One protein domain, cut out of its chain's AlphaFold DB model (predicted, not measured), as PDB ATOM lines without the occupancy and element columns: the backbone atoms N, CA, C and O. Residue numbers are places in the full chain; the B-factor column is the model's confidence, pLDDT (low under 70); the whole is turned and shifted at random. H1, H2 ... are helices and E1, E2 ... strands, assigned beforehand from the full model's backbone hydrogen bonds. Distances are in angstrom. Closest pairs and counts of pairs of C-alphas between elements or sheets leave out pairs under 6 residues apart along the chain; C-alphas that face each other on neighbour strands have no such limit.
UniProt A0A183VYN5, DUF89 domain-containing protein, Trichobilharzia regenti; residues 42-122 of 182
ATOM      1  N   ILE A  42     112.592 183.781 167.235       98.44
ATOM      2  CA  ILE A  42     112.332 182.940 166.054       98.44
ATOM      3  C   ILE A  42     111.598 181.641 166.426       98.44
ATOM      4  O   ILE A  42     110.561 181.381 165.818       98.44
ATOM      5  N   PRO A  43     112.016 180.860 167.440       98.50
ATOM      6  CA  PRO A  43     111.241 179.701 167.887       98.50
ATOM      7  C   PRO A  43     109.811 180.058 168.313       98.50
ATOM      8  O   PRO A  43     108.868 179.339 167.988       98.50
ATOM      9  N   PHE A  44     109.625 181.202 168.980       98.12
ATOM     10  CA  PHE A  44     108.294 181.703 169.328       98.12
ATOM     11  C   PHE A  44     107.458 182.051 168.084       98.12
ATOM     12  O   PHE A  44     106.286 181.694 168.008       98.12
ATOM     13  N   CYS A  45     108.057 182.693 167.078       98.19
ATOM     14  CA  CYS A  45     107.440 182.949 165.775       98.19
ATOM     15  C   CYS A  45     107.014 181.642 165.082       98.19
ATOM     16  O   CYS A  45     105.869 181.520 164.643       98.19
ATOM     17  N   MET A  46     107.901 180.645 165.041       98.25
ATOM     18  CA  MET A  46     107.639 179.339 164.428       98.25
ATOM     19  C   MET A  46     106.449 178.621 165.068       98.25
ATOM     20  O   MET A  46     105.645 178.033 164.348       98.25
ATOM     21  N   GLU A  47     106.287 178.713 166.389       97.31
ATOM     22  CA  GLU A  47     105.124 178.153 167.090       97.31
ATOM     23  C   GLU A  47     103.802 178.776 166.612       97.31
ATOM     24  O   GLU A  47     102.805 178.082 166.442       97.31
ATOM     25  N   PHE A  48     103.762 180.080 166.330       97.81
ATOM     26  CA  PHE A  48     102.552 180.704 165.785       97.81
ATOM     27  C   PHE A  48     102.336 180.387 164.304       97.81
ATOM     28  O   PHE A  48     101.195 180.164 163.888       97.81
ATOM     29  N   LEU A  49     103.407 180.310 163.512       98.06
ATOM     30  CA  LEU A  49     103.331 179.896 162.108       98.06
ATOM     31  C   LEU A  49     102.795 178.463 161.970       98.06
ATOM     32  O   LEU A  49     101.902 178.220 161.155       98.06
ATOM     33  N   SER A  50     103.278 177.528 162.797       96.88
ATOM     34  CA  SER A  50     102.836 176.123 162.795       96.88
ATOM     35  C   SER A  50     101.352 175.981 163.157       96.88
ATOM     36  O   SER A  50     100.667 175.081 162.671       96.88
ATOM     37  N   ARG A  51     100.826 176.928 163.941       95.69
ATOM     38  CA  ARG A  51      99.413 177.033 164.328       95.69
ATOM     39  C   ARG A  51      98.553 177.817 163.332       95.69
ATOM     40  O   ARG A  51      97.364 178.013 163.582       95.69
ATOM     41  N   GLY A  52      99.129 178.234 162.204       95.75
ATOM     42  CA  GLY A  52      98.424 178.864 161.089       95.75
ATOM     43  C   GLY A  52      98.327 180.389 161.144       95.75
ATOM     44  O   GLY A  52      97.626 180.962 160.308       95.75
ATOM     45  N   CYS A  53      99.013 181.056 162.076       97.44
ATOM     46  CA  CYS A  53      99.051 182.518 162.117       97.44
ATOM     47  C   CYS A  53      99.887 183.108 160.990       97.44
ATOM     48  O   CYS A  53     100.808 182.483 160.463       97.44
ATOM     49  N   LYS A  54      99.626 184.384 160.718       98.69
ATOM     50  CA  LYS A  54     100.622 185.284 160.148       98.69
ATOM     51  C   LYS A  54     101.478 185.887 161.266       98.69
ATOM     52  O   LYS A  54     100.977 186.150 162.359       98.69
ATOM     53  N   VAL A  55     102.744 186.149 160.984       98.88
ATOM     54  CA  VAL A  55     103.697 186.779 161.895       98.88
ATOM     55  C   VAL A  55     104.413 187.906 161.162       98.88
ATOM     56  O   VAL A  55     104.934 187.711 160.066       98.88
ATOM     57  N   ILE A  56     104.449 189.082 161.780       98.94
ATOM     58  CA  ILE A  56     105.263 190.218 161.357       98.94
ATOM     59  C   ILE A  56     106.379 190.384 162.386       98.94
ATOM     60  O   ILE A  56     106.101 190.620 163.563       98.94
ATOM     61  N   LEU A  57     107.631 190.284 161.950       98.88
ATOM     62  CA  LEU A  57     108.784 190.644 162.771       98.88
ATOM     63  C   LEU A  57     109.211 192.075 162.444       98.88
ATOM     64  O   LEU A  57     109.559 192.384 161.304       98.88
ATOM     65  N   ALA A  58     109.174 192.946 163.448       98.69
ATOM     66  CA  ALA A  58     109.547 194.345 163.338       98.69
ATOM     67  C   ALA A  58     110.893 194.609 164.021       98.69
ATOM     68  O   ALA A  58     111.049 194.396 165.226       98.69
ATOM     69  N   ALA A  59     111.851 195.115 163.247       98.56
ATOM     70  CA  ALA A  59     113.223 195.379 163.677       98.56
ATOM     71  C   ALA A  59     113.615 196.843 163.434       98.56
ATOM     72  O   ALA A  59     112.909 197.580 162.740       98.56
ATOM     73  N   ASN A  60     114.729 197.276 164.030       98.25
ATOM     74  CA  ASN A  60     115.162 198.668 163.931       98.25
ATOM     75  C   ASN A  60     115.551 199.046 162.498       98.25
ATOM     76  O   ASN A  60     116.171 198.262 161.779       98.25
ATOM     77  N   SER A  61     115.235 200.282 162.114       97.19
ATOM     78  CA  SER A  61     115.652 200.855 160.827       97.19
ATOM     79  C   SER A  61     117.136 201.212 160.789       97.19
ATOM     80  O   SER A  61     117.719 201.391 159.723       97.19
ATOM     81  N   SER A  62     117.772 201.382 161.949       96.44
ATOM     82  CA  SER A  62     119.211 201.632 162.038       96.44
ATOM     83  C   SER A  62     119.807 201.010 163.301       96.44
ATOM     84  O   SER A  62     119.079 200.812 164.278       96.44
ATOM     85  N   PRO A  63     121.123 200.726 163.311       96.75
ATOM     86  CA  PRO A  63     121.780 200.111 164.458       96.75
ATOM     87  C   PRO A  63     121.588 200.906 165.752       96.75
ATOM     88  O   PRO A  63     121.758 202.126 165.777       96.75
ATOM     89  N   ALA A  64     121.298 200.198 166.841       96.06
ATOM     90  CA  ALA A  64     121.241 200.755 168.185       96.06
ATOM     91  C   ALA A  64     121.801 199.737 169.185       96.06
ATOM     92  O   ALA A  64     121.169 198.731 169.472       96.06
ATOM     93  N   ILE A  65     122.999 199.998 169.716       95.00
ATOM     94  CA  ILE A  65     123.721 199.064 170.598       95.00
ATOM     95  C   ILE A  65     123.913 197.699 169.909       95.00
ATOM     96  O   ILE A  65     124.751 197.588 169.020       95.00
ATOM     97  N   ASN A  66     123.165 196.678 170.316       95.75
ATOM     98  CA  ASN A  66     123.218 195.313 169.803       95.75
ATOM     99  C   ASN A  66     121.831 194.835 169.343       95.75
ATOM    100  O   ASN A  66     121.601 193.627 169.241       95.75
ATOM    101  N   ASP A  67     120.925 195.780 169.106       97.56
ATOM    102  CA  ASP A  67     119.605 195.523 168.564       97.56
ATOM    103  C   ASP A  67     119.699 195.003 167.132       97.56
ATOM    104  O   ASP A  67     120.521 195.481 166.347       97.56
ATOM    105  N   ILE A  68     118.818 194.069 166.784       98.44
ATOM    106  CA  ILE A  68     118.720 193.563 165.417       98.44
ATOM    107  C   ILE A  68     118.117 194.638 164.503       98.44
ATOM    108  O   ILE A  68     117.067 195.226 164.795       98.44
ATOM    109  N   THR A  69     118.778 194.901 163.379       98.56
ATOM    110  CA  THR A  69     118.241 195.760 162.315       98.56
ATOM    111  C   THR A  69     117.383 194.966 161.335       98.56
ATOM    112  O   THR A  69     117.487 193.742 161.241       98.56
ATOM    113  N   TYR A  70     116.534 195.654 160.572       98.50
ATOM    114  CA  TYR A  70     115.739 195.022 159.516       98.50
ATOM    115  C   TYR A  70     116.604 194.250 158.516       98.50
ATOM    116  O   TYR A  70     116.299 193.100 158.211       98.50
ATOM    117  N   GLN A  71     117.706 194.845 158.049       98.31
ATOM    118  CA  GLN A  71     118.583 194.219 157.059       98.31
ATOM    119  C   GLN A  71     119.254 192.958 157.620       98.31
ATOM    120  O   GLN A  71     119.348 191.943 156.934       98.31
ATOM    121  N   GLU A  72     119.693 192.989 158.881       98.50
ATOM    122  CA  GLU A  72     120.276 191.813 159.539       98.50
ATOM    123  C   GLU A  72     119.238 190.708 159.760       98.50
ATOM    124  O   GLU A  72     119.536 189.534 159.537       98.50
ATOM    125  N   LEU A  73     118.014 191.068 160.162       98.62
ATOM    126  CA  LEU A  73     116.919 190.115 160.340       98.62
ATOM    127  C   LEU A  73     116.515 189.462 159.013       98.62
ATOM    128  O   LEU A  73     116.268 188.257 158.973       98.62
ATOM    129  N   GLU A  74     116.474 190.239 157.931       98.38
ATOM    130  CA  GLU A  74     116.196 189.744 156.585       98.38
ATOM    131  C   GLU A  74     117.244 188.718 156.156       98.38
ATOM    132  O   GLU A  74     116.886 187.601 155.778       98.38
ATOM    133  N   LEU A  75     118.534 189.034 156.289       98.38
ATOM    134  CA  LEU A  75     119.616 188.095 155.980       98.38
ATOM    135  C   LEU A  75     119.534 186.824 156.835       98.38
ATOM    136  O   LEU A  75     119.644 185.716 156.307       98.38
ATOM    137  N   LEU A  76     119.290 186.970 158.140       98.31
ATOM    138  CA  LEU A  76     119.163 185.848 159.065       98.31
ATOM    139  C   LEU A  76     118.018 184.908 158.668       98.31
ATOM    140  O   LEU A  76     118.208 183.692 158.626       98.31
ATOM    141  N   LEU A  77     116.840 185.448 158.345       98.25
ATOM    142  CA  LEU A  77     115.694 184.633 157.947       98.25
ATOM    143  C   LEU A  77     115.908 183.933 156.602       98.25
ATOM    144  O   LEU A  77     115.502 182.781 156.470       98.25
ATOM    145  N   HIS A  78     116.604 184.554 155.646       97.81
ATOM    146  CA  HIS A  78     116.991 183.878 154.402       97.81
ATOM    147  C   HIS A  78     117.960 182.715 154.649       97.81
ATOM    148  O   HIS A  78     117.837 181.666 154.017       97.81
ATOM    149  N   MET A  79     118.899 182.863 155.589       98.19
ATOM    150  CA  MET A  79     119.786 181.762 155.976       98.19
ATOM    151  C   MET A  79     119.003 180.607 156.608       98.19
ATOM    152  O   MET A  79     119.242 179.454 156.258       98.19
ATOM    153  N   ILE A  80     118.054 180.911 157.498       98.12
ATOM    154  CA  ILE A  80     117.217 179.902 158.163       98.12
ATOM    155  C   ILE A  80     116.293 179.204 157.162       98.12
ATOM    156  O   ILE A  80     116.192 177.980 157.175       98.12
ATOM    157  N   ALA A  81     115.698 179.948 156.230       98.19
ATOM    158  CA  ALA A  81     114.899 179.394 155.137       98.19
ATOM    159  C   ALA A  81     115.683 178.392 154.268       98.19
ATOM    160  O   ALA A  81     115.090 177.510 153.657       98.19
ATOM    161  N   GLY A  82     117.016 178.488 154.228       97.94
ATOM    162  CA  GLY A  82     117.864 177.531 153.520       97.94
ATOM    163  C   GLY A  82     117.840 176.111 154.099       97.94
ATOM    164  O   GLY A  82     118.227 175.175 153.401       97.94
ATOM    165  N   PHE A  83     117.399 175.929 155.347       96.75
ATOM    166  CA  PHE A  83     117.354 174.616 156.003       96.75
ATOM    167  C   PHE A  83     116.071 174.328 156.795       96.75
ATOM    168  O   PHE A  83     115.861 173.177 157.178       96.75
ATOM    169  N   ASP A  84     115.209 175.318 157.028       98.06
ATOM    170  CA  ASP A  84     113.920 175.150 157.700       98.06
ATOM    171  C   ASP A  84     112.749 175.391 156.722       98.06
ATOM    172  O   ASP A  84     112.484 176.538 156.338       98.06
ATOM    173  N   PRO A  85     112.023 174.329 156.313       97.94
ATOM    174  CA  PRO A  85     110.911 174.453 155.372       97.94
ATOM    175  C   PRO A  85     109.756 175.319 155.882       97.94
ATOM    176  O   PRO A  85     109.116 175.997 155.083       97.94
ATOM    177  N   LEU A  86     109.491 175.343 157.197       98.38
ATOM    178  CA  LEU A  86     108.401 176.146 157.754       98.38
ATOM    179  C   LEU A  86     108.679 177.634 157.536       98.38
ATOM    180  O   LEU A  86     107.777 178.366 157.120       98.38
ATOM    181  N   ILE A  87     109.910 178.080 157.789       98.56
ATOM    182  CA  ILE A  87     110.326 179.464 157.538       98.56
ATOM    183  C   ILE A  87     110.321 179.766 156.038       98.56
ATOM    184  O   ILE A  87     109.756 180.786 155.638       98.56
ATOM    185  N   ALA A  88     110.879 178.879 155.209       98.62
ATOM    186  CA  ALA A  88     110.923 179.061 153.758       98.62
ATOM    187  C   ALA A  88     109.522 179.230 153.149       98.62
ATOM    188  O   ALA A  88     109.249 180.223 152.468       98.62
ATOM    189  N   ASP A  89     108.610 178.307 153.457       98.56
ATOM    190  CA  ASP A  89     107.236 178.337 152.962       98.56
ATOM    191  C   ASP A  89     106.483 179.557 153.495       98.56
ATOM    192  O   ASP A  89     105.733 180.192 152.753       98.56
ATOM    193  N   SER A  90     106.684 179.908 154.770       98.62
ATOM    194  CA  SER A  90     106.010 181.049 155.399       98.62
ATOM    195  C   SER A  90     106.448 182.386 154.810       98.62
ATOM    196  O   SER A  90     105.613 183.275 154.652       98.62
ATOM    197  N   LEU A  91     107.726 182.540 154.452       98.62
ATOM    198  CA  LEU A  91     108.201 183.711 153.714       98.62
ATOM    199  C   LEU A  91     107.583 183.748 152.311       98.62
ATOM    200  O   LEU A  91     107.027 184.768 151.907       98.62
ATOM    201  N   ALA A  92     107.610 182.622 151.590       98.38
ATOM    202  CA  ALA A  92     107.124 182.538 150.213       98.38
ATOM    203  C   ALA A  92     105.614 182.805 150.080       98.38
ATOM    204  O   ALA A  92     105.172 183.402 149.098       98.38
ATOM    205  N   ASN A  93     104.810 182.380 151.059       97.94
ATOM    206  CA  ASN A  93     103.354 182.562 151.056       97.94
ATOM    207  C   ASN A  93     102.872 183.803 151.836       97.94
ATOM    208  O   ASN A  93     101.664 183.998 151.982       97.94
ATOM    209  N   GLY A  94     103.793 184.633 152.340       98.00
ATOM    210  CA  GLY A  94     103.473 185.859 153.074       98.00
ATOM    211  C   GLY A  94     102.866 185.637 154.463       98.00
ATOM    212  O   GLY A  94     102.225 186.540 154.998       98.00
ATOM    213  N   LYS A  95     103.029 184.451 155.065       98.50
ATOM    214  CA  LYS A  95     102.695 184.224 156.479       98.50
ATOM    215  C   LYS A  95     103.761 184.769 157.416       98.50
ATOM    216  O   LYS A  95     103.399 185.223 158.492       98.50
ATOM    217  N   LEU A  96     105.032 184.752 157.028       98.81
ATOM    218  CA  LEU A  96     106.110 185.426 157.741       98.81
ATOM    219  C   LEU A  96     106.502 186.678 156.960       98.81
ATOM    220  O   LEU A  96     106.899 186.599 155.803       98.81
ATOM    221  N   MET A  97     106.366 187.832 157.597       98.81
ATOM    222  CA  MET A  97     106.666 189.139 157.026       98.81
ATOM    223  C   MET A  97     107.679 189.864 157.905       98.81
ATOM    224  O   MET A  97     107.705 189.689 159.125       98.81
ATOM    225  N   LEU A  98     108.497 190.706 157.282       98.56
ATOM    226  CA  LEU A  98     109.441 191.572 157.971       98.56
ATOM    227  C   LEU A  98     109.035 193.026 157.768       98.56
ATOM    228  O   LEU A  98     108.497 193.389 156.720       98.56
ATOM    229  N   ALA A  99     109.313 193.861 158.761       98.50
ATOM    230  CA  ALA A  99     109.095 195.291 158.661       98.50
ATOM    231  C   ALA A  99     110.133 196.082 159.454       98.50
ATOM    232  O   ALA A  99     110.580 195.693 160.532       98.50
ATOM    233  N   GLU A 100     110.481 197.243 158.924       98.00
ATOM    234  CA  GLU A 100     111.177 198.273 159.676       98.00
ATOM    235  C   GLU A 100     110.223 198.937 160.676       98.00
ATOM    236  O   GLU A 100     109.089 199.273 160.335       98.00
ATOM    237  N   ASN A 101     110.677 199.167 161.908       97.25
ATOM    238  CA  ASN A 101     109.888 199.855 162.933       97.25
ATOM    239  C   ASN A 101     110.122 201.383 162.974       97.25
ATOM    240  O   ASN A 101     109.397 202.089 163.679       97.25
ATOM    241  N   GLY A 102     111.105 201.903 162.226       97.25
ATOM    242  CA  GLY A 102     111.458 203.328 162.175       97.25
ATOM    243  C   GLY A 102     112.348 203.825 163.321       97.25
ATOM    244  O   GLY A 102     112.696 205.003 163.351       97.25
ATOM    245  N   GLN A 103     112.724 202.963 164.267       97.19
ATOM    246  CA  GLN A 103     113.552 203.332 165.413       97.19
ATOM    247  C   GLN A 103     115.046 203.258 165.079       97.19
ATOM    248  O   GLN A 103     115.514 202.368 164.364       97.19
ATOM    249  N   THR A 104     115.799 204.184 165.670       95.62
ATOM    250  CA  THR A 104     117.271 204.258 165.635       95.62
ATOM    251  C   THR A 104     117.864 204.230 167.051       95.62
ATOM    252  O   THR A 104     118.966 204.712 167.305       95.62
ATOM    253  N   SER A 105     117.100 203.701 168.011       96.19
ATOM    254  CA  SER A 105     117.426 203.672 169.437       96.19
ATOM    255  C   SER A 105     116.992 202.334 170.057       96.19
ATOM    256  O   SER A 105     116.145 201.660 169.471       96.19
ATOM    257  N   PRO A 106     117.492 201.967 171.253       95.31
ATOM    258  CA  PRO A 106     117.036 200.767 171.965       95.31
ATOM    259  C   PRO A 106     115.629 200.908 172.576       95.31
ATOM    260  O   PRO A 106     115.101 199.997 173.213       95.31
ATOM    261  N   CYS A 107     115.027 202.087 172.434       96.50
ATOM    262  CA  CYS A 107     113.689 202.415 172.893       96.50
ATOM    263  C   CYS A 107     112.704 202.373 171.719       96.50
ATOM    264  O   CYS A 107     113.063 202.682 170.584       96.50
ATOM    265  N   LEU A 108     111.445 202.039 172.015       97.62
ATOM    266  CA  LEU A 108     110.358 201.978 171.035       97.62
ATOM    267  C   LEU A 108     109.313 203.044 171.358       97.62
ATOM    268  O   LEU A 108     108.555 202.891 172.319       97.62
ATOM    269  N   ASP A 109     109.248 204.107 170.560       97.19
ATOM    270  CA  ASP A 109     108.201 205.123 170.681       97.19
ATOM    271  C   ASP A 109     107.068 204.855 169.681       97.19
ATOM    272  O   ASP A 109     107.201 205.117 168.486       97.19
ATOM    273  N   PHE A 110     105.917 204.379 170.174       96.75
ATOM    274  CA  PHE A 110     104.748 204.101 169.329       96.75
ATOM    275  C   PHE A 110     104.167 205.338 168.626       96.75
ATOM    276  O   PHE A 110     103.375 205.193 167.697       96.75
ATOM    277  N   ARG A 111     104.557 206.555 169.024       95.06
ATOM    278  CA  ARG A 111     104.172 207.793 168.326       95.06
ATOM    279  C   ARG A 111     104.965 208.010 167.034       95.06
ATOM    280  O   ARG A 111     104.556 208.830 166.219       95.06
ATOM    281  N   LEU A 112     106.091 207.311 166.869       95.50
ATOM    282  CA  LEU A 112     107.066 207.491 165.790       95.50
ATOM    283  C   LEU A 112     107.354 206.166 165.063       95.50
ATOM    284  O   LEU A 112     108.502 205.857 164.754       95.50
ATOM    285  N   ILE A 113     106.320 205.363 164.814       97.44
ATOM    286  CA  ILE A 113     106.444 204.109 164.058       97.44
ATOM    287  C   ILE A 113     106.479 204.393 162.555       97.44
ATOM    288  O   ILE A 113     105.763 205.267 162.064       97.44
ATOM    289  N   ALA A 114     107.286 203.623 161.820       97.50
ATOM    290  CA  ALA A 114     107.320 203.670 160.362       97.50
ATOM    291  C   ALA A 114     105.911 203.507 159.764       97.50
ATOM    292  O   ALA A 114     105.177 202.570 160.085       97.50
ATOM    293  N   SER A 115     105.536 204.405 158.853       97.69
ATOM    294  CA  SER A 115     104.214 204.391 158.212       97.69
ATOM    295  C   SER A 115     103.945 203.094 157.444       97.69
ATOM    296  O   SER A 115     102.811 202.621 157.426       97.69
ATOM    297  N   SER A 116     104.988 202.490 156.868       97.88
ATOM    298  CA  SER A 116     104.928 201.179 156.216       97.88
ATOM    299  C   SER A 116     104.510 200.070 157.184       97.88
ATOM    300  O   SER A 116     103.654 199.257 156.836       97.88
ATOM    301  N   LEU A 117     105.041 200.062 158.413       98.50
ATOM    302  CA  LEU A 117     104.633 199.109 159.444       98.50
ATOM    303  C   LEU A 117     103.179 199.349 159.865       98.50
ATOM    304  O   LEU A 117     102.418 198.392 159.953       98.50
ATOM    305  N   VAL A 118     102.751 200.601 160.049       98.06
ATOM    306  CA  VAL A 118     101.344 200.908 160.375       98.06
ATOM    307  C   VAL A 118     100.399 200.362 159.298       98.06
ATOM    308  O   VAL A 118      99.495 199.588 159.608       98.06
ATOM    309  N   GLN A 119     100.659 200.667 158.026       98.38
ATOM    310  CA  GLN A 119      99.856 200.169 156.901       98.38
ATOM    311  C   GLN A 119      99.835 198.637 156.836       98.38
ATOM    312  O   GLN A 119      98.792 198.037 156.578       98.38
ATOM    313  N   LEU A 120     100.976 197.994 157.097       98.56
ATOM    314  CA  LEU A 120     101.076 196.541 157.149       98.56
ATOM    315  C   LEU A 120     100.207 195.958 158.273       98.56
ATOM    316  O   LEU A 120      99.473 195.000 158.041       98.56
ATOM    317  N   THR A 121     100.242 196.552 159.468       98.06
ATOM    318  CA  THR A 121      99.449 196.080 160.612       98.06
ATOM    319  C   THR A 121      97.946 196.196 160.380       98.06
ATOM    320  O   THR A 121      97.204 195.288 160.757       98.06
ATOM    321  N   GLU A 122      97.497 197.261 159.712       97.56
ATOM    322  CA  GLU A 122      96.095 197.436 159.322       97.56
ATOM    323  C   GLU A 122      95.679 196.410 158.263       97.56
ATOM    324  O   GLU A 122      94.640 195.762 158.402       97.56
TER     325      GLU A 122
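AT A GLANCE: This is residues 42 to 122 of the 182 residues of the protein "DUF89 domain-containing protein" of Trichobilharzia regenti (UniProt A0A183VYN5). Two short parallel strands, E1 and E2, make a narrow ribbon through the core, with helix H2 packed on one side of it and the shorter H4 on the other. H1 and H3 pack round the end where both strands begin, while the stretches 60 to 69 and 101 to 114 loop round the end where the strands finish. The printed part has 81 residues, with four named helices and two named strands in the order H1 E1 H2 H3 E2 H4; the sheet order is E1, E2, parallel, and the class is mixed, helices and strands. The whole is compact, with a radius of gyration of the C-alphas of 13.0 A and spans of 34 by 28 by 18 A.

IN THESE COORDINATES: Start with the sheet: find C-alpha 54 at (100.622, 185.284, 160.148), from which E1, residues 54 to 59, runs 16.5 A to C-alpha 59 at (113.223, 195.379, 163.677). Its neighbour E2, residues 96 to 100, measures 13.9 A. H2, residues 70 to 81, is the longest helix by residues and covers 16.3 A. H3 is residues 85 to 92, 10.3 A long, and H1 is residues 42 to 50, 12.1 A long. H4, residues 115 to 122, runs 10.7 A to C-alpha 122 at (96.095, 197.436, 159.322).

HOW THE PARTS SIT: Look first between E1 and E2, parallel at 27 degrees: N 57 and O 97 are 2.9 A apart and N 99 and O 57 are 3.0 A apart, within hydrogen-bond range. E1, H2, H3 and E2 form a strand-helix-strand unit, two parallel neighbour strands joined through helices, with a right-handed crossover. The closest C-alphas of H2 and E2 are those of Tyr 70 and Glu 100, 5.6 A apart. Those of H4 and E2 are Ala 99 and Leu 117, 5.9 A apart. For H1 and E1 look at Cys 45 and Val 55, whose C-alphas are the closest at 6.6 A. H1 and H3 touch, about perpendicular at 80 degrees, closest at the C-alphas of Leu 49 and Ser 90, 7.3 A apart. H2, with residues 77 to 81 alone, and H3 touch only at the corner, closest at the C-alphas of Ala 81 and Ala 88, 4.2 A apart. H2 and H4 are apart. In H1, H2, H3 and H4 every O i to N i+4 pair is within hydrogen-bond range.

THE WHOLE: The two C-alphas farthest apart are those of Phe 83 and Arg 111, at 37.8 A. The printed part has no cut. The link from E2 to H4, residues 101 to 114, is long. The mean pLDDT of the printed part is 97.7, and no printed residue is under 70.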